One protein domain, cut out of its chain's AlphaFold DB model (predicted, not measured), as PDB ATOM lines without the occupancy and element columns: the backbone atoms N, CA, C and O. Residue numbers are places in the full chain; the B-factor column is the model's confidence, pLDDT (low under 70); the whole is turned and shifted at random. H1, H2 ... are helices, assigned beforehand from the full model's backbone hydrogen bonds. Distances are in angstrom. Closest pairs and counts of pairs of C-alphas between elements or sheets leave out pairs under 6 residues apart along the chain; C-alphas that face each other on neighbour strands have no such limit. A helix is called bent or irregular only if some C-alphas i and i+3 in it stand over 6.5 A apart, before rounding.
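This is residues 2 to 140 of the 142 residues of an uncharacterized protein of Fusobacterium sp. HMSC064B12 (UniProt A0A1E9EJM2). A small compact body of short helices, H2 to H5 with the first part of H6, sends out two long arms that spread apart like an open V. One arm is H1; the other, longer arm is the rest of H6, continued by H7 at an angle, and residues 2 to 24 and 97 to 140 stick out free. The printed part has 139 residues with seven named helices, H1 to H7 in chain order, and no named strand, which is the class all helix. The whole is extended, with a radius of gyration of the C-alphas of 25.9 A and spans of 77 by 53 by 32 A.

Begin at H1, residues 2 to 21, which touches no helix. Next look at H2, residues 25 to 37, and H3, residues 43 to 49: this helical hairpin only just touches, with 3 pairs of C-alphas within 8 A, from residues 33 to 37 of H2 alone. Their closest C-alphas, Phe 37 and Phe 43, are 6.2 A apart; the shallow tilt of 34 degrees, opposite ways, is only just short of steep. H4, residues 52 to 61, touches H2 at a steep tilt of 51 degrees, the same way; the closest C-alphas, Ile 29 and Glu 56, are 6.0 A apart. H5, residues 67 to 80, is close to H3 but not clearly touching, its closest C-alphas being Leu 46 and Leu 78 at 7.1 A. H6, residues 82 to 118, touches H3 with residues 84 to 89 alone, and the closest C-alphas, Leu 45 and Ile 85, are 7.0 A apart. H7, residues 120 to 139, is close to H6 but not clearly touching, at a steep tilt of 43 degrees. The helix packing is mostly crossed, but only just: 1 of 3 touching pairs has a shallow tilt. Every O i to N i+4 pair is within hydrogen-bond range in H1, H2, H3, H4, H5 and H7, and 30 of 33 are in H6.

Find C-alpha 2 at (256.536, 108.746, 208.347); from there H1 runs 29.0 A to C-alpha 21. H2 spans 18.5 A, H3 10.2 A, H4 14.2 A and H5 20.0 A. Look for C-alpha 82 at (218.448, 141.543, 172.505), where H6 begins its 47.5 A. It has a kink of 69 degrees near residue 89 and is irregular, with C-alphas 87 and 90 7.5 A apart. H7 runs 28.4 A and ends at C-alpha 139, (242.496, 147.142, 244.430).

The C-alphas of Glu 83 and Phe 139, the two farthest apart, are 78.1 A apart. Without the free stretches, the body of 72 residues spans 33 by 27 by 19 A. The printed part has no cut, and its six links between helices are tight. The mean pLDDT of the printed part is 74.2; 38 residues are under 70, among them residues 15 to 24 and 87 to 97.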
ATOM      1  N   LYS A   2     257.856 108.078 208.378       55.16
ATOM      2  CA  LYS A   2     256.536 108.746 208.347       55.16
ATOM      3  C   LYS A   2     256.548 110.198 207.824       55.16
ATOM      4  O   LYS A   2     255.695 110.554 207.026       55.16
ATOM      5  N   LEU A   3     257.550 111.008 208.185       58.56
ATOM      6  CA  LEU A   3     257.604 112.430 207.801       58.56
ATOM      7  C   LEU A   3     257.819 112.659 206.291       58.56
ATOM      8  O   LEU A   3     257.213 113.543 205.702       58.56
ATOM      9  N   ARG A   4     258.645 111.820 205.647       61.44
ATOM     10  CA  ARG A   4     258.906 111.899 204.198       61.44
ATOM     11  C   ARG A   4     257.666 111.548 203.372       61.44
ATOM     12  O   ARG A   4     257.446 112.142 202.327       61.44
ATOM     13  N   TYR A   5     256.846 110.625 203.872       68.12
ATOM     14  CA  TYR A   5     255.599 110.219 203.225       68.12
ATOM     15  C   TYR A   5     254.527 111.314 203.324       68.12
ATOM     16  O   TYR A   5     253.842 111.596 202.350       68.12
ATOM     17  N   ILE A   6     254.442 111.993 204.474       70.38
ATOM     18  CA  ILE A   6     253.543 113.142 204.668       70.38
ATOM     19  C   ILE A   6     253.930 114.293 203.732       70.38
ATOM     20  O   ILE A   6     253.064 114.858 203.071       70.38
ATOM     21  N   LEU A   7     255.227 114.605 203.623       66.94
ATOM     22  CA  LEU A   7     255.709 115.636 202.700       66.94
ATOM     23  C   LEU A   7     255.408 115.286 201.240       66.94
ATOM     24  O   LEU A   7     254.972 116.154 200.497       66.94
ATOM     25  N   PHE A   8     255.578 114.022 200.846       76.06
ATOM     26  CA  PHE A   8     255.251 113.562 199.496       76.06
ATOM     27  C   PHE A   8     253.751 113.684 199.186       76.06
ATOM     28  O   PHE A   8     253.392 114.211 198.138       76.06
ATOM     29  N   ILE A   9     252.874 113.296 200.119       76.38
ATOM     30  CA  ILE A   9     251.418 113.455 199.965       76.38
ATOM     31  C   ILE A   9     251.041 114.938 199.850       76.38
ATOM     32  O   ILE A   9     250.280 115.298 198.959       76.38
ATOM     33  N   MET A  10     251.605 115.809 200.693       69.56
ATOM     34  CA  MET A  10     251.370 117.258 200.616       69.56
ATOM     35  C   MET A  10     251.826 117.839 199.271       69.56
ATOM     36  O   MET A  10     251.141 118.689 198.709       69.56
ATOM     37  N   LEU A  11     252.941 117.348 198.724       76.19
ATOM     38  CA  LEU A  11     253.467 117.756 197.421       76.19
ATOM     39  C   LEU A  11     252.548 117.289 196.284       76.19
ATOM     40  O   LEU A  11     252.207 118.083 195.415       76.19
ATOM     41  N   CYS A  12     252.066 116.044 196.323       73.19
ATOM     42  CA  CYS A  12     251.085 115.535 195.363       73.19
ATOM     43  C   CYS A  12     249.756 116.299 195.429       73.19
ATOM     44  O   CYS A  12     249.194 116.619 194.387       73.19
ATOM     45  N   VAL A  13     249.274 116.640 196.628       73.00
ATOM     46  CA  VAL A  13     248.064 117.458 196.813       73.00
ATOM     47  C   VAL A  13     248.285 118.873 196.276       73.00
ATOM     48  O   VAL A  13     247.421 119.400 195.584       73.00
ATOM     49  N   PHE A  14     249.454 119.468 196.514       71.88
ATOM     50  CA  PHE A  14     249.794 120.786 195.982       71.88
ATOM     51  C   PHE A  14     249.865 120.782 194.449       71.88
ATOM     52  O   PHE A  14     249.239 121.622 193.812       71.88
ATOM     53  N   PHE A  15     250.541 119.801 193.843       67.50
ATOM     54  CA  PHE A  15     250.573 119.634 192.384       67.50
ATOM     55  C   PHE A  15     249.198 119.301 191.797       67.50
ATOM     56  O   PHE A  15     248.896 119.748 190.698       67.50
ATOM     57  N   TYR A  16     248.342 118.577 192.518       64.38
ATOM     58  CA  TYR A  16     246.964 118.318 192.104       64.38
ATOM     59  C   TYR A  16     246.106 119.591 192.144       64.38
ATOM     60  O   TYR A  16     245.352 119.845 191.211       64.38
ATOM     61  N   ILE A  17     246.255 120.434 193.172       59.59
ATOM     62  CA  ILE A  17     245.549 121.723 193.290       59.59
ATOM     63  C   ILE A  17     246.046 122.723 192.234       59.59
ATOM     64  O   ILE A  17     245.240 123.384 191.579       59.59
ATOM     65  N   VAL A  18     247.365 122.830 192.052       57.56
ATOM     66  CA  VAL A  18     247.985 123.698 191.035       57.56
ATOM     67  C   VAL A  18     247.660 123.195 189.627       57.56
ATOM     68  O   VAL A  18     247.317 123.996 188.764       57.56
ATOM     69  N   GLY A  19     247.674 121.878 189.415       56.16
ATOM     70  CA  GLY A  19     247.235 121.240 188.178       56.16
ATOM     71  C   GLY A  19     245.760 121.507 187.895       56.16
ATOM     72  O   GLY A  19     245.434 121.928 186.796       56.16
ATOM     73  N   GLN A  20     244.866 121.380 188.882       50.12
ATOM     74  CA  GLN A  20     243.442 121.703 188.713       50.12
ATOM     75  C   GLN A  20     243.176 123.165 188.350       50.12
ATOM     76  O   GLN A  20     242.255 123.431 187.577       50.12
ATOM     77  N   LYS A  21     243.987 124.111 188.838       49.59
ATOM     78  CA  LYS A  21     243.913 125.513 188.393       49.59
ATOM     79  C   LYS A  21     244.234 125.695 186.902       49.59
ATOM     80  O   LYS A  21     243.776 126.675 186.335       49.59
ATOM     81  N   ALA A  22     244.947 124.755 186.277       52.50
ATOM     82  CA  ALA A  22     245.298 124.772 184.855       52.50
ATOM     83  C   ALA A  22     244.366 123.923 183.955       52.50
ATOM     84  O   ALA A  22     244.620 123.812 182.760       52.50
ATOM     85  N   ILE A  23     243.319 123.274 184.493       54.84
ATOM     86  CA  ILE A  23     242.641 122.137 183.824       54.84
ATOM     87  C   ILE A  23     241.354 122.481 183.049       54.84
ATOM     88  O   ILE A  23     240.774 121.592 182.431       54.84
ATOM     89  N   SER A  24     240.916 123.740 182.960       66.31
ATOM     90  CA  SER A  24     239.871 124.065 181.976       66.31
ATOM     91  C   SER A  24     240.072 125.434 181.331       66.31
ATOM     92  O   SER A  24     239.818 126.437 182.000       66.31
ATOM     93  N   PRO A  25     240.459 125.495 180.041       72.00
ATOM     94  CA  PRO A  25     240.526 126.758 179.303       72.00
ATOM     95  C   PRO A  25     239.175 127.488 179.305       72.00
ATOM     96  O   PRO A  25     239.127 128.711 179.300       72.00
ATOM     97  N   GLU A  26     238.061 126.760 179.426       75.56
ATOM     98  CA  GLU A  26     236.736 127.369 179.562       75.56
ATOM     99  C   GLU A  26     236.575 128.172 180.856       75.56
ATOM    100  O   GLU A  26     235.872 129.183 180.888       75.56
ATOM    101  N   LYS A  27     237.208 127.723 181.942       78.81
ATOM    102  CA  LYS A  27     237.143 128.413 183.229       78.81
ATOM    103  C   LYS A  27     237.989 129.685 183.211       78.81
ATOM    104  O   LYS A  27     237.539 130.704 183.714       78.81
ATOM    105  N   GLU A  28     239.156 129.624 182.581       81.31
ATOM    106  CA  GLU A  28     240.043 130.774 182.393       81.31
ATOM    107  C   GLU A  28     239.369 131.877 181.564       81.31
ATOM    108  O   GLU A  28     239.315 133.020 182.008       81.31
ATOM    109  N   ILE A  29     238.738 131.515 180.442       81.25
ATOM    110  CA  ILE A  29     237.989 132.457 179.594       81.25
ATOM    111  C   ILE A  29     236.835 133.112 180.364       81.25
ATOM    112  O   ILE A  29     236.594 134.311 180.229       81.25
ATOM    113  N   ASN A  30     236.106 132.343 181.178       82.00
ATOM    114  CA  ASN A  30     235.018 132.886 181.996       82.00
ATOM    115  C   ASN A  30     235.530 133.858 183.067       82.00
ATOM    116  O   ASN A  30     234.946 134.927 183.249       82.00
ATOM    117  N   ASP A  31     236.609 133.499 183.763       83.56
ATOM    118  CA  ASP A  31     237.197 134.348 184.799       83.56
ATOM    119  C   ASP A  31     237.747 135.650 184.186       83.56
ATOM    120  O   ASP A  31     237.507 136.734 184.723       83.56
ATOM    121  N   GLU A  32     238.408 135.576 183.028       81.69
ATOM    122  CA  GLU A  32     238.921 136.746 182.308       81.69
ATOM    123  C   GLU A  32     237.790 137.648 181.793       81.69
ATOM    124  O   GLU A  32     237.820 138.864 182.005       81.69
ATOM    125  N   PHE A  33     236.743 137.063 181.204       85.44
ATOM    126  CA  PHE A  33     235.554 137.802 180.772       85.44
ATOM    127  C   PHE A  33     234.909 138.559 181.935       85.44
ATOM    128  O   PHE A  33     234.553 139.733 181.794       85.44
ATOM    129  N   ARG A  34     234.825 137.921 183.108       84.50
ATOM    130  CA  ARG A  34     234.303 138.560 184.315       84.50
ATOM    131  C   ARG A  34     235.170 139.731 184.751       84.50
ATOM    132  O   ARG A  34     234.649 140.823 184.923       84.50
ATOM    133  N   ILE A  35     236.482 139.551 184.852       84.62
ATOM    134  CA  ILE A  35     237.402 140.621 185.270       84.62
ATOM    135  C   ILE A  35     237.294 141.855 184.357       84.62
ATOM    136  O   ILE A  35     237.382 142.990 184.828       84.62
ATOM    137  N   VAL A  36     237.110 141.653 183.050       81.88
ATOM    138  CA  VAL A  36     237.080 142.756 182.080       81.88
ATOM    139  C   VAL A  36     235.793 143.579 182.167       81.88
ATOM    140  O   VAL A  36     235.879 144.806 182.022       81.88
ATOM    141  N   PHE A  37     234.646 142.930 182.402       81.12
ATOM    142  CA  PHE A  37     233.313 143.526 182.252       81.12
ATOM    143  C   PHE A  37     232.461 143.559 183.530       81.12
ATOM    144  O   PHE A  37     231.367 144.103 183.481       81.12
ATOM    145  N   GLU A  38     232.929 143.053 184.675       79.75
ATOM    146  CA  GLU A  38     232.180 143.029 185.952       79.75
ATOM    147  C   GLU A  38     231.653 144.406 186.397       79.75
ATOM    148  O   GLU A  38     230.672 144.488 187.129       79.75
ATOM    149  N   GLN A  39     232.276 145.494 185.937       76.12
ATOM    150  CA  GLN A  39     231.856 146.867 186.233       76.12
ATOM    151  C   GLN A  39     230.658 147.348 185.396       76.12
ATOM    152  O   GLN A  39     230.084 148.390 185.714       76.12
ATOM    153  N   GLU A  40     230.286 146.631 184.335       77.88
ATOM    154  CA  GLU A  40     229.143 146.984 183.495       77.88
ATOM    155  C   GLU A  40     227.835 146.551 184.163       77.88
ATOM    156  O   GLU A  40     227.675 145.405 184.583       77.88
ATOM    157  N   GLU A  41     226.868 147.470 184.224       72.19
ATOM    158  CA  GLU A  41     225.610 147.280 184.960       72.19
ATOM    159  C   GLU A  41     224.843 146.031 184.507       72.19
ATOM    160  O   GLU A  41     224.220 145.368 185.326       72.19
ATOM    161  N   GLU A  42     224.927 145.673 183.224       72.75
ATOM    162  CA  GLU A  42     224.224 144.530 182.631       72.75
ATOM    163  C   GLU A  42     225.132 143.310 182.378       72.75
ATOM    164  O   GLU A  42     224.737 142.381 181.669       72.75
ATOM    165  N   PHE A  43     226.342 143.271 182.959       79.75
ATOM    166  CA  PHE A  43     227.330 142.189 182.776       79.75
ATOM    167  C   PHE A  43     226.729 140.787 182.912       79.75
ATOM    168  O   PHE A  43     226.946 139.916 182.069       79.75
ATOM    169  N   TYR A  44     225.919 140.590 183.948       72.19
ATOM    170  CA  TYR A  44     225.293 139.314 184.272       72.19
ATOM    171  C   TYR A  44     224.394 138.783 183.149       72.19
ATOM    172  O   TYR A  44     224.253 137.568 183.015       72.19
ATOM    173  N   LEU A  45     223.786 139.653 182.332       75.88
ATOM    174  CA  LEU A  45     222.966 139.222 181.201       75.88
ATOM    175  C   LEU A  45     223.843 138.552 180.146       75.88
ATOM    176  O   LEU A  45     223.543 137.441 179.712       75.88
ATOM    177  N   LEU A  46     224.958 139.189 179.787       80.75
ATOM    178  CA  LEU A  46     225.882 138.642 178.800       80.75
ATOM    179  C   LEU A  46     226.644 137.429 179.332       80.75
ATOM    180  O   LEU A  46     226.795 136.453 178.607       80.75
ATOM    181  N   ASP A  47     227.064 137.432 180.597       80.88
ATOM    182  CA  ASP A  47     227.778 136.300 181.199       80.88
ATOM    183  C   ASP A  47     226.948 135.002 181.201       80.88
ATOM    184  O   ASP A  47     227.489 133.905 181.050       80.88
ATOM    185  N   ASN A  48     225.623 135.134 181.319       76.31
ATOM    186  CA  ASN A  48     224.686 134.012 181.296       76.31
ATOM    187  C   ASN A  48     224.274 133.568 179.886       76.31
ATOM    188  O   ASN A  48     223.856 132.422 179.720       76.31
ATOM    189  N   ILE A  49     224.302 134.473 178.907       78.56
ATOM    190  CA  ILE A  49     223.802 134.217 177.548       78.56
ATOM    191  C   ILE A  49     224.932 133.786 176.622       78.56
ATOM    192  O   ILE A  49     224.750 132.891 175.799       78.56
ATOM    193  N   LEU A  50     226.104 134.402 176.759       84.88
ATOM    194  CA  LEU A  50     227.243 134.100 175.914       84.88
ATOM    195  C   LEU A  50     227.829 132.738 176.278       84.88
ATOM    196  O   LEU A  50     228.160 132.449 177.429       84.88
ATOM    197  N   THR A  51     228.028 131.917 175.256       86.00
ATOM    198  CA  THR A  51     228.836 130.705 175.365       86.00
ATOM    199  C   THR A  51     230.304 131.059 175.598       86.00
ATOM    200  O   THR A  51     230.762 132.149 175.259       86.00
ATOM    201  N   VAL A  52     231.088 130.111 176.115       80.81
ATOM    202  CA  VAL A  52     232.535 130.291 176.330       80.81
ATOM    203  C   VAL A  52     233.250 130.766 175.057       80.81
ATOM    204  O   VAL A  52     234.066 131.678 175.115       80.81
ATOM    205  N   LYS A  53     232.884 130.224 173.888       82.62
ATOM    206  CA  LYS A  53     233.450 130.640 172.592       82.62
ATOM    207  C   LYS A  53     233.094 132.080 172.219       82.62
ATOM    208  O   LYS A  53     233.897 132.779 171.608       82.62
ATOM    209  N   GLU A  54     231.886 132.531 172.549       83.88
ATOM    210  CA  GLU A  54     231.485 133.922 172.316       83.88
ATOM    211  C   GLU A  54     232.195 134.870 173.287       83.88
ATOM    212  O   GLU A  54     232.628 135.937 172.861       83.88
ATOM    213  N   LYS A  55     232.394 134.467 174.549       86.81
ATOM    214  CA  LYS A  55     233.199 135.225 175.522       86.81
ATOM    215  C   LYS A  55     234.645 135.371 175.062       86.81
ATOM    216  O   LYS A  55     235.162 136.483 175.046       86.81
ATOM    217  N   GLU A  56     235.255 134.285 174.595       83.31
ATOM    218  CA  GLU A  56     236.599 134.289 174.003       83.31
ATOM    219  C   GLU A  56     236.681 135.248 172.808       83.31
ATOM    220  O   GLU A  56     237.565 136.098 172.738       83.31
ATOM    221  N   LYS A  57     235.709 135.189 171.890       86.25
ATOM    222  CA  LYS A  57     235.651 136.099 170.738       86.25
ATOM    223  C   LYS A  57     235.490 137.561 171.162       86.25
ATOM    224  O   LYS A  57     236.081 138.441 170.538       86.25
ATOM    225  N   THR A  58     234.700 137.833 172.196       85.06
ATOM    226  CA  THR A  58     234.528 139.183 172.749       85.06
ATOM    227  C   THR A  58     235.826 139.706 173.354       85.06
ATOM    228  O   THR A  58     236.198 140.843 173.069       85.06
ATOM    229  N   LEU A  59     236.545 138.873 174.110       83.38
ATOM    230  CA  LEU A  59     237.864 139.207 174.652       83.38
ATOM    231  C   LEU A  59     238.879 139.480 173.533       83.38
ATOM    232  O   LEU A  59     239.577 140.489 173.574       83.38
ATOM    233  N   LEU A  60     238.899 138.657 172.480       83.12
ATOM    234  CA  LEU A  60     239.780 138.847 171.317       83.12
ATOM    235  C   LEU A  60     239.446 140.103 170.495       83.12
ATOM    236  O   LEU A  60     240.332 140.716 169.901       83.12
ATOM    237  N   ASN A  61     238.171 140.493 170.439       80.69
ATOM    238  CA  ASN A  61     237.732 141.716 169.766       80.69
ATOM    239  C   ASN A  61     238.050 142.987 170.569       80.69
ATOM    240  O   ASN A  61     237.980 144.089 170.014       80.69
ATOM    241  N   LEU A  62     238.405 142.847 171.848       81.06
ATOM    242  CA  LEU A  62     238.799 143.948 172.713       81.06
ATOM    243  C   LEU A  62     240.232 144.383 172.369       81.06
ATOM    244  O   LEU A  62     241.208 143.966 172.985       81.06
ATOM    245  N   LYS A  63     240.369 145.213 171.329       68.31
ATOM    246  CA  LYS A  63     241.681 145.702 170.865       68.31
ATOM    247  C   LYS A  63     242.389 146.580 171.898       68.31
ATOM    248  O   LYS A  63     243.613 146.558 171.973       68.31
ATOM    249  N   GLU A  64     241.623 147.347 172.671       73.12
ATOM    250  CA  GLU A  64     242.121 148.247 173.710       73.12
ATOM    251  C   GLU A  64     241.259 148.124 174.966       73.12
ATOM    252  O   GLU A  64     240.033 148.051 174.900       73.12
ATOM    253  N   ASN A  65     241.910 148.115 176.128       70.00
ATOM    254  CA  ASN A  65     241.268 147.924 177.427       70.00
ATOM    255  C   ASN A  65     240.797 149.264 178.033       70.00
ATOM    256  O   ASN A  65     240.949 149.494 179.233       70.00
ATOM    257  N   THR A  66     240.292 150.178 177.200       80.12
ATOM    258  CA  THR A  66     239.782 151.489 177.629       80.12
ATOM    259  C   THR A  66     238.301 151.397 178.015       80.12
ATOM    260  O   THR A  66     237.565 150.596 177.428       80.12
ATOM    261  N   PRO A  67     237.829 152.187 178.998       77.38
ATOM    262  CA  PRO A  67     236.432 152.152 179.434       77.38
ATOM    263  C   PRO A  67     235.439 152.408 178.293       77.38
ATOM    264  O   PRO A  67     234.404 151.748 178.216       77.38
ATOM    265  N   GLU A  68     235.760 153.324 177.377       82.00
ATOM    266  CA  GLU A  68     234.887 153.670 176.253       82.00
ATOM    267  C   GLU A  68     234.725 152.504 175.269       82.00
ATOM    268  O   GLU A  68     233.602 152.179 174.882       82.00
ATOM    269  N   VAL A  69     235.826 151.833 174.912       81.19
ATOM    270  CA  VAL A  69     235.820 150.714 173.954       81.19
ATOM    271  C   VAL A  69     235.149 149.480 174.553       81.19
ATOM    272  O   VAL A  69     234.389 148.797 173.863       81.19
ATOM    273  N   LYS A  70     235.363 149.219 175.852       81.69
ATOM    274  CA  LYS A  70     234.635 148.170 176.582       81.69
ATOM    275  C   LYS A  70     233.139 148.394 176.507       81.69
ATOM    276  O   LYS A  70     232.415 147.492 176.097       81.69
ATOM    277  N   LYS A  71     232.695 149.599 176.858       81.81
ATOM    278  CA  LYS A  71     231.280 149.949 176.902       81.81
ATOM    279  C   LYS A  71     230.634 149.892 175.520       81.81
ATOM    280  O   LYS A  71     229.509 149.415 175.387       81.81
ATOM    281  N   GLU A  72     231.334 150.340 174.482       85.44
ATOM    282  CA  GLU A  72     230.847 150.257 173.103       85.44
ATOM    283  C   GLU A  72     230.688 148.802 172.644       85.44
ATOM    284  O   GLU A  72     229.624 148.428 172.139       85.44
ATOM    285  N   LEU A  73     231.704 147.960 172.871       85.00
ATOM    286  CA  LEU A  73     231.639 146.541 172.523       85.00
ATOM    287  C   LEU A  73     230.546 145.818 173.321       85.00
ATOM    288  O   LEU A  73     229.785 145.034 172.758       85.00
ATOM    289  N   PHE A  74     230.438 146.123 174.612       84.75
ATOM    290  CA  PHE A  74     229.441 145.557 175.511       84.75
ATOM    291  C   PHE A  74     228.012 145.905 175.066       84.75
ATOM    292  O   PHE A  74     227.179 145.016 174.882       84.75
ATOM    293  N   ASN A  75     227.749 147.181 174.773       83.44
ATOM    294  CA  ASN A  75     226.456 147.645 174.263       83.44
ATOM    295  C   ASN A  75     226.111 147.040 172.902       83.44
ATOM    296  O   ASN A  75     224.951 146.715 172.637       83.44
ATOM    297  N   LYS A  76     227.108 146.871 172.030       87.12
ATOM    298  CA  LYS A  76     226.907 146.218 170.738       87.12
ATOM    299  C   LYS A  76     226.438 144.774 170.918       87.12
ATOM    300  O   LYS A  76     225.465 144.376 170.282       87.12
ATOM    301  N   ILE A  77     227.075 144.021 171.813       85.31
ATOM    302  CA  ILE A  77     226.701 142.627 172.084       85.31
ATOM    303  C   ILE A  77     225.319 142.548 172.738       85.31
ATOM    304  O   ILE A  77     224.517 141.704 172.347       85.31
ATOM    305  N   LEU A  78     224.997 143.450 173.669       82.44
ATOM    306  CA  LEU A  78     223.647 143.552 174.239       82.44
ATOM    307  C   LEU A  78     222.579 143.756 173.157       82.44
ATOM    308  O   LEU A  78     221.524 143.124 173.196       82.44
ATOM    309  N   MET A  79     222.854 144.611 172.170       84.19
ATOM    310  CA  MET A  79     221.939 144.852 171.054       84.19
ATOM    311  C   MET A  79     221.817 143.641 170.123       84.19
ATOM    312  O   MET A  79     220.705 143.315 169.709       84.19
ATOM    313  N   GLU A  80     222.922 142.954 169.825       84.50
ATOM    314  CA  GLU A  80     222.924 141.721 169.022       84.50
ATOM    315  C   GLU A  80     222.172 140.579 169.725       84.50
ATOM    316  O   GLU A  80     221.460 139.811 169.082       84.50
ATOM    317  N   LYS A  81     222.268 140.501 171.055       81.94
ATOM    318  CA  LYS A  81     221.636 139.466 171.886       81.94
ATOM    319  C   LYS A  81     220.273 139.867 172.442       81.94
ATOM    320  O   LYS A  81     219.714 139.150 173.267       81.94
ATOM    321  N   LYS A  82     219.697 140.976 171.977       80.25
ATOM    322  CA  LYS A  82     218.448 141.543 172.505       80.25
ATOM    323  C   LYS A  82     217.270 140.562 172.492       80.25
ATOM    324  O   LYS A  82     216.474 140.567 173.426       80.25
ATOM    325  N   GLU A  83     217.150 139.720 171.468       74.38
ATOM    326  CA  GLU A  83     216.078 138.715 171.377       74.38
ATOM    327  C   GLU A  83     216.276 137.562 172.377       74.38
ATOM    328  O   GLU A  83     215.333 137.177 173.069       74.38
ATOM    329  N   GLU A  84     217.509 137.075 172.537       72.62
ATOM    330  CA  GLU A  84     217.875 136.063 173.543       72.62
ATOM    331  C   GLU A  84     217.708 136.617 174.974       72.62
ATOM    332  O   GLU A  84     217.142 135.954 175.850       72.62
ATOM    333  N   ILE A  85     218.094 137.880 175.193       71.56
ATOM    334  CA  ILE A  85     217.857 138.626 176.437       71.56
ATOM    335  C   ILE A  85     216.359 138.789 176.679       71.56
ATOM    336  O   ILE A  85     215.918 138.663 177.813       71.56
ATOM    337  N   SER A  86     215.550 139.032 175.650       70.88
ATOM    338  CA  SER A  86     214.098 139.165 175.805       70.88
ATOM    339  C   SER A  86     213.433 137.866 176.272       70.88
ATOM    340  O   SER A  86     212.425 137.929 176.977       70.88
ATOM    341  N   LEU A  87     213.971 136.701 175.896       66.44
ATOM    342  CA  LEU A  87     213.449 135.392 176.305       66.44
ATOM    343  C   LEU A  87     213.849 135.007 177.741       66.44
ATOM    344  O   LEU A  87     213.099 134.309 178.418       66.44
ATOM    345  N   ILE A  88     215.001 135.481 178.223       63.16
ATOM    346  CA  ILE A  88     215.551 135.172 179.560       63.16
ATOM    347  C   ILE A  88     215.264 136.294 180.580       63.16
ATOM    348  O   ILE A  88     215.195 136.069 181.793       63.16
ATOM    349  N   GLY A  89     215.087 137.516 180.086       54.25
ATOM    350  CA  GLY A  89     215.268 138.759 180.825       54.25
ATOM    351  C   GLY A  89     214.235 139.015 181.907       54.25
ATOM    352  O   GLY A  89     214.607 139.520 182.954       54.25
ATOM    353  N   ASN A  90     212.967 138.636 181.736       59.72
ATOM    354  CA  ASN A  90     211.961 138.954 182.759       59.72
ATOM    355  C   ASN A  90     212.163 138.164 184.060       59.72
ATOM    356  O   ASN A  90     212.089 138.745 185.136       59.72
ATOM    357  N   TYR A  91     212.476 136.868 183.973       58.25
ATOM    358  CA  TYR A  91     212.672 136.033 185.161       58.25
ATOM    359  C   TYR A  91     213.981 136.382 185.887       58.25
ATOM    360  O   TYR A  91     213.991 136.625 187.092       58.25
ATOM    361  N   LYS A  92     215.091 136.487 185.146       59.88
ATOM    362  CA  LYS A  92     216.408 136.726 185.755       59.88
ATOM    363  C   LYS A  92     216.652 138.180 186.164       59.88
ATOM    364  O   LYS A  92     217.403 138.409 187.106       59.88
ATOM    365  N   LYS A  93     216.012 139.166 185.524       61.41
ATOM    366  CA  LYS A  93     216.104 140.576 185.949       61.41
ATOM    367  C   LYS A  93     215.440 140.800 187.307       61.41
ATOM    368  O   LYS A  93     215.946 141.589 188.098       61.41
ATOM    369  N   GLU A  94     214.349 140.093 187.608       64.56
ATOM    370  CA  GLU A  94     213.747 140.115 188.947       64.56
ATOM    371  C   GLU A  94     214.621 139.413 189.992       64.56
ATOM    372  O   GLU A  94     214.755 139.911 191.111       64.56
ATOM    373  N   GLU A  95     215.234 138.284 189.634       67.06
ATOM    374  CA  GLU A  95     216.118 137.518 190.521       67.06
ATOM    375  C   GLU A  95     217.391 138.312 190.863       67.06
ATOM    376  O   GLU A  95     217.712 138.493 192.038       67.06
ATOM    377  N   TRP A  96     218.029 138.920 189.857       64.12
ATOM    378  CA  TRP A  96     219.188 139.794 190.044       64.12
ATOM    379  C   TRP A  96     218.844 141.060 190.834       64.12
ATOM    380  O   TRP A  96     219.593 141.459 191.723       64.12
ATOM    381  N   LYS A  97     217.678 141.678 190.582       66.69
ATOM    382  CA  LYS A  97     217.225 142.838 191.364       66.69
ATOM    383  C   LYS A  97     217.038 142.481 192.841       66.69
ATOM    384  O   LYS A  97     217.450 143.256 193.701       66.69
ATOM    385  N   LYS A  98     216.480 141.303 193.143       71.06
ATOM    386  CA  LYS A  98     216.357 140.804 194.524       71.06
ATOM    387  C   LYS A  98     217.719 140.545 195.168       71.06
ATOM    388  O   LYS A  98     217.908 140.915 196.327       71.06
ATOM    389  N   GLU A  99     218.663 139.945 194.445       64.81
ATOM    390  CA  GLU A  99     220.020 139.723 194.960       64.81
ATOM    391  C   GLU A  99     220.740 141.044 195.236       64.81
ATOM    392  O   GLU A  99     221.258 141.231 196.338       64.81
ATOM    393  N   ASN A 100     220.688 142.009 194.318       66.44
ATOM    394  CA  ASN A 100     221.336 143.306 194.509       66.44
ATOM    395  C   ASN A 100     220.690 144.132 195.634       66.44
ATOM    396  O   ASN A 100     221.397 144.734 196.442       66.44
ATOM    397  N   GLU A 101     219.360 144.115 195.766       66.62
ATOM    398  CA  GLU A 101     218.671 144.729 196.910       66.62
ATOM    399  C   GLU A 101     219.084 144.074 198.238       66.62
ATOM    400  O   GLU A 101     219.258 144.766 199.249       66.62
ATOM    401  N   SER A 102     219.298 142.756 198.243       64.69
ATOM    402  CA  SER A 102     219.764 142.032 199.428       64.69
ATOM    403  C   SER A 102     221.202 142.401 199.813       64.69
ATOM    404  O   SER A 102     221.478 142.616 200.997       64.69
ATOM    405  N   ILE A 103     222.092 142.569 198.827       66.56
ATOM    406  CA  ILE A 103     223.485 142.989 199.027       66.56
ATOM    407  C   ILE A 103     223.523 144.427 199.559       66.56
ATOM    408  O   ILE A 103     224.125 144.676 200.603       66.56
ATOM    409  N   ILE A 104     222.780 145.354 198.947       66.62
ATOM    410  CA  ILE A 104     222.680 146.752 199.403       66.62
ATOM    411  C   ILE A 104     222.079 146.835 200.815       66.62
ATOM    412  O   ILE A 104     222.525 147.621 201.659       66.62
ATOM    413  N   SER A 105     221.067 146.015 201.118       71.12
ATOM    414  CA  SER A 105     220.509 145.892 202.470       71.12
ATOM    415  C   SER A 105     221.561 145.408 203.472       71.12
ATOM    416  O   SER A 105     221.554 145.843 204.629       71.12
ATOM    417  N   PHE A 106     222.407 144.462 203.075       68.12
ATOM    418  CA  PHE A 106     223.443 143.898 203.928       68.12
ATOM    419  C   PHE A 106     224.567 144.910 204.183       68.12
ATOM    420  O   PHE A 106     224.909 145.157 205.341       68.12
ATOM    421  N   GLU A 107     225.045 145.594 203.145       68.19
ATOM    422  CA  GLU A 107     226.022 146.682 203.261       68.19
ATOM    423  C   GLU A 107     225.508 147.824 204.144       68.19
ATOM    424  O   GLU A 107     226.220 148.310 205.024       68.19
ATOM    425  N   ASN A 108     224.236 148.208 203.997       70.81
ATOM    426  CA  ASN A 108     223.621 149.218 204.859       70.81
ATOM    427  C   ASN A 108     223.532 148.780 206.326       70.81
ATOM    428  O   ASN A 108     223.674 149.621 207.221       70.81
ATOM    429  N   LYS A 109     223.299 147.490 206.595       71.25
ATOM    430  CA  LYS A 109     223.346 146.950 207.961       71.25
ATOM    431  C   LYS A 109     224.763 147.011 208.520       71.25
ATOM    432  O   LYS A 109     224.931 147.514 209.627       71.25
ATOM    433  N   ILE A 110     225.767 146.583 207.752       70.94
ATOM    434  CA  ILE A 110     227.177 146.649 208.163       70.94
ATOM    435  C   ILE A 110     227.587 148.090 208.456       70.94
ATOM    436  O   ILE A 110     228.154 148.352 209.517       70.94
ATOM    437  N   ARG A 111     227.249 149.035 207.572       72.44
ATOM    438  CA  ARG A 111     227.560 150.455 207.758       72.44
ATOM    439  C   ARG A 111     226.940 151.005 209.041       72.44
ATOM    440  O   ARG A 111     227.650 151.594 209.842       72.44
ATOM    441  N   LYS A 112     225.657 150.723 209.303       73.62
ATOM    442  CA  LYS A 112     224.998 151.125 210.561       73.62
ATOM    443  C   LYS A 112     225.673 150.529 211.797       73.62
ATOM    444  O   LYS A 112     225.823 151.220 212.801       73.62
ATOM    445  N   THR A 113     226.068 149.257 211.748       72.69
ATOM    446  CA  THR A 113     226.780 148.607 212.856       72.69
ATOM    447  C   THR A 113     228.164 149.218 213.065       72.69
ATOM    448  O   THR A 113     228.561 149.451 214.204       72.69
ATOM    449  N   TRP A 114     228.881 149.528 211.986       72.12
ATOM    450  CA  TRP A 114     230.183 150.183 212.045       72.12
ATOM    451  C   TRP A 114     230.088 151.604 212.612       72.12
ATOM    452  O   TRP A 114     230.823 151.939 213.542       72.12
ATOM    453  N   ASP A 115     229.125 152.397 212.142       71.94
ATOM    454  CA  ASP A 115     228.847 153.742 212.654       71.94
ATOM    455  C   ASP A 115     228.468 153.704 214.144       71.94
ATOM    456  O   ASP A 115     228.903 154.547 214.933       71.94
ATOM    457  N   PHE A 116     227.715 152.682 214.568       73.12
ATOM    458  CA  PHE A 116     227.387 152.465 215.976       73.12
ATOM    459  C   PHE A 116     228.623 152.119 216.817       73.12
ATOM    460  O   PHE A 116     228.793 152.681 217.895       73.12
ATOM    461  N   ILE A 117     229.519 151.254 216.334       70.50
ATOM    462  CA  ILE A 117     230.778 150.918 217.027       70.50
ATOM    463  C   ILE A 117     231.698 152.142 217.119       70.50
ATOM    464  O   ILE A 117     232.354 152.359 218.140       70.50
ATOM    465  N   GLN A 118     231.742 152.969 216.073       71.12
ATOM    466  CA  GLN A 118     232.545 154.192 216.061       71.12
ATOM    467  C   GLN A 118     231.938 155.342 216.874       71.12
ATOM    468  O   GLN A 118     232.645 156.330 217.129       71.12
ATOM    469  N   SER A 119     230.680 155.202 217.309       79.81
ATOM    470  CA  SER A 119     229.957 156.182 218.113       79.81
ATOM    471  C   SER A 119     230.761 156.619 219.346       79.81
ATOM    472  O   SER A 119     231.333 155.777 220.051       79.81
ATOM    473  N   PRO A 120     230.753 157.925 219.676       76.50
ATOM    474  CA  PRO A 120     231.359 158.437 220.902       76.50
ATOM    475  C   PRO A 120     230.856 157.705 222.152       76.50
ATOM    476  O   PRO A 120     231.640 157.436 223.056       76.50
ATOM    477  N   ALA A 121     229.576 157.321 222.183       77.88
ATOM    478  CA  ALA A 121     228.973 156.645 223.327       77.88
ATOM    479  C   ALA A 121     229.595 155.264 223.591       77.88
ATOM    480  O   ALA A 121     229.917 154.948 224.734       77.88
ATOM    481  N   VAL A 122     229.833 154.464 222.542       76.19
ATOM    482  CA  VAL A 122     230.451 153.130 222.666       76.19
ATOM    483  C   VAL A 122     231.920 153.245 223.074       76.19
ATOM    484  O   VAL A 122     232.385 152.484 223.923       76.19
ATOM    485  N   LYS A 123     232.639 154.245 222.549       75.44
ATOM    486  CA  LYS A 123     234.027 154.533 222.948       75.44
ATOM    487  C   LYS A 123     234.135 154.934 224.421       75.44
ATOM    488  O   LYS A 123     235.012 154.432 225.117       75.44
ATOM    489  N   ILE A 124     233.233 155.789 224.904       80.88
ATOM    490  CA  ILE A 124     233.175 156.204 226.315       80.88
ATOM    491  C   ILE A 124     232.862 155.003 227.216       80.88
ATOM    492  O   ILE A 124     233.520 154.818 228.239       80.88
ATOM    493  N   LEU A 125     231.911 154.155 226.814       80.12
ATOM    494  CA  LEU A 125     231.542 152.959 227.572       80.12
ATOM    495  C   LEU A 125     232.704 151.954 227.645       80.12
ATOM    496  O   LEU A 125     233.004 151.429 228.716       80.12
ATOM    497  N   GLY A 126     233.406 151.736 226.529       79.00
ATOM    498  CA  GLY A 126     234.612 150.908 226.481       79.00
ATOM    499  C   GLY A 126     235.729 151.450 227.374       79.00
ATOM    500  O   GLY A 126     236.339 150.691 228.126       79.00
ATOM    501  N   LEU A 127     235.953 152.768 227.362       81.12
ATOM    502  CA  LEU A 127     236.941 153.418 228.225       81.12
ATOM    503  C   LEU A 127     236.589 153.254 229.714       81.12
ATOM    504  O   LEU A 127     237.463 152.930 230.515       81.12
ATOM    505  N   MET A 128     235.311 153.403 230.079       83.06
ATOM    506  CA  MET A 128     234.838 153.158 231.446       83.06
ATOM    507  C   MET A 128     235.090 151.719 231.901       83.06
ATOM    508  O   MET A 128     235.532 151.512 233.028       83.06
ATOM    509  N   ILE A 129     234.843 150.729 231.039       84.38
ATOM    510  CA  ILE A 129     235.094 149.317 231.355       84.38
ATOM    511  C   ILE A 129     236.589 149.077 231.598       84.38
ATOM    512  O   ILE A 129     236.949 148.438 232.584       84.38
ATOM    513  N   VAL A 130     237.467 149.630 230.755       82.62
ATOM    514  CA  VAL A 130     238.926 149.512 230.934       82.62
ATOM    515  C   VAL A 130     239.379 150.159 232.244       82.62
ATOM    516  O   VAL A 130     240.166 149.561 232.977       82.62
ATOM    517  N   ILE A 131     238.846 151.337 232.582       82.56
ATOM    518  CA  ILE A 131     239.142 152.021 233.848       82.56
ATOM    519  C   ILE A 131     238.669 151.183 235.043       82.56
ATOM    520  O   ILE A 131     239.423 151.002 235.994       82.56
ATOM    521  N   LEU A 132     237.460 150.617 234.991       80.62
ATOM    522  CA  LEU A 132     236.929 149.757 236.052       80.62
ATOM    523  C   LEU A 132     237.755 148.477 236.231       80.62
ATOM    524  O   LEU A 132     238.016 148.081 237.365       80.62
ATOM    525  N   ILE A 133     238.211 147.857 235.138       82.19
ATOM    526  CA  ILE A 133     239.107 146.694 235.181       82.19
ATOM    527  C   ILE A 133     240.459 147.079 235.788       82.19
ATOM    528  O   ILE A 133     240.976 146.338 236.620       82.19
ATOM    529  N   ALA A 134     241.020 148.231 235.415       78.88
ATOM    530  CA  ALA A 134     242.279 148.718 235.969       78.88
ATOM    531  C   ALA A 134     242.164 149.003 237.475       78.88
ATOM    532  O   ALA A 134     243.011 148.562 238.248       78.88
ATOM    533  N   ILE A 135     241.084 149.662 237.908       79.69
ATOM    534  CA  ILE A 135     240.789 149.891 239.330       79.69
ATOM    535  C   ILE A 135     240.634 148.549 240.055       79.69
ATOM    536  O   ILE A 135     241.259 148.336 241.089       79.69
ATOM    537  N   TYR A 136     239.861 147.615 239.502       79.38
ATOM    538  CA  TYR A 136     239.685 146.290 240.094       79.38
ATOM    539  C   TYR A 136     241.012 145.527 240.207       79.38
ATOM    540  O   TYR A 136     241.281 144.934 241.243       79.38
ATOM    541  N   ALA A 137     241.872 145.577 239.188       76.44
ATOM    542  CA  ALA A 137     243.180 144.927 239.206       76.44
ATOM    543  C   ALA A 137     244.147 145.546 240.230       76.44
ATOM    544  O   ALA A 137     244.935 144.820 240.826       76.44
ATOM    545  N   VAL A 138     244.074 146.863 240.456       73.06
ATOM    546  CA  VAL A 138     244.907 147.576 241.441       73.06
ATOM    547  C   VAL A 138     244.411 147.365 242.877       73.06
ATOM    548  O   VAL A 138     245.224 147.257 243.790       73.06
ATOM    549  N   PHE A 139     243.095 147.292 243.095       66.88
ATOM    550  CA  PHE A 139     242.496 147.142 244.430       66.88
ATOM    551  C   PHE A 139     242.196 145.694 244.835       66.88
ATOM    552  O   PHE A 139     241.859 145.438 245.994       66.88
ATOM    553  N   ARG A 140     242.334 144.726 243.922       53.44
ATOM    554  CA  ARG A 140     242.317 143.301 244.259       53.44
ATOM    555  C   ARG A 140     243.602 142.973 245.022       53.44
ATOM    556  O   ARG A 140     244.629 142.687 244.418       53.44
TER     557      ARG A 140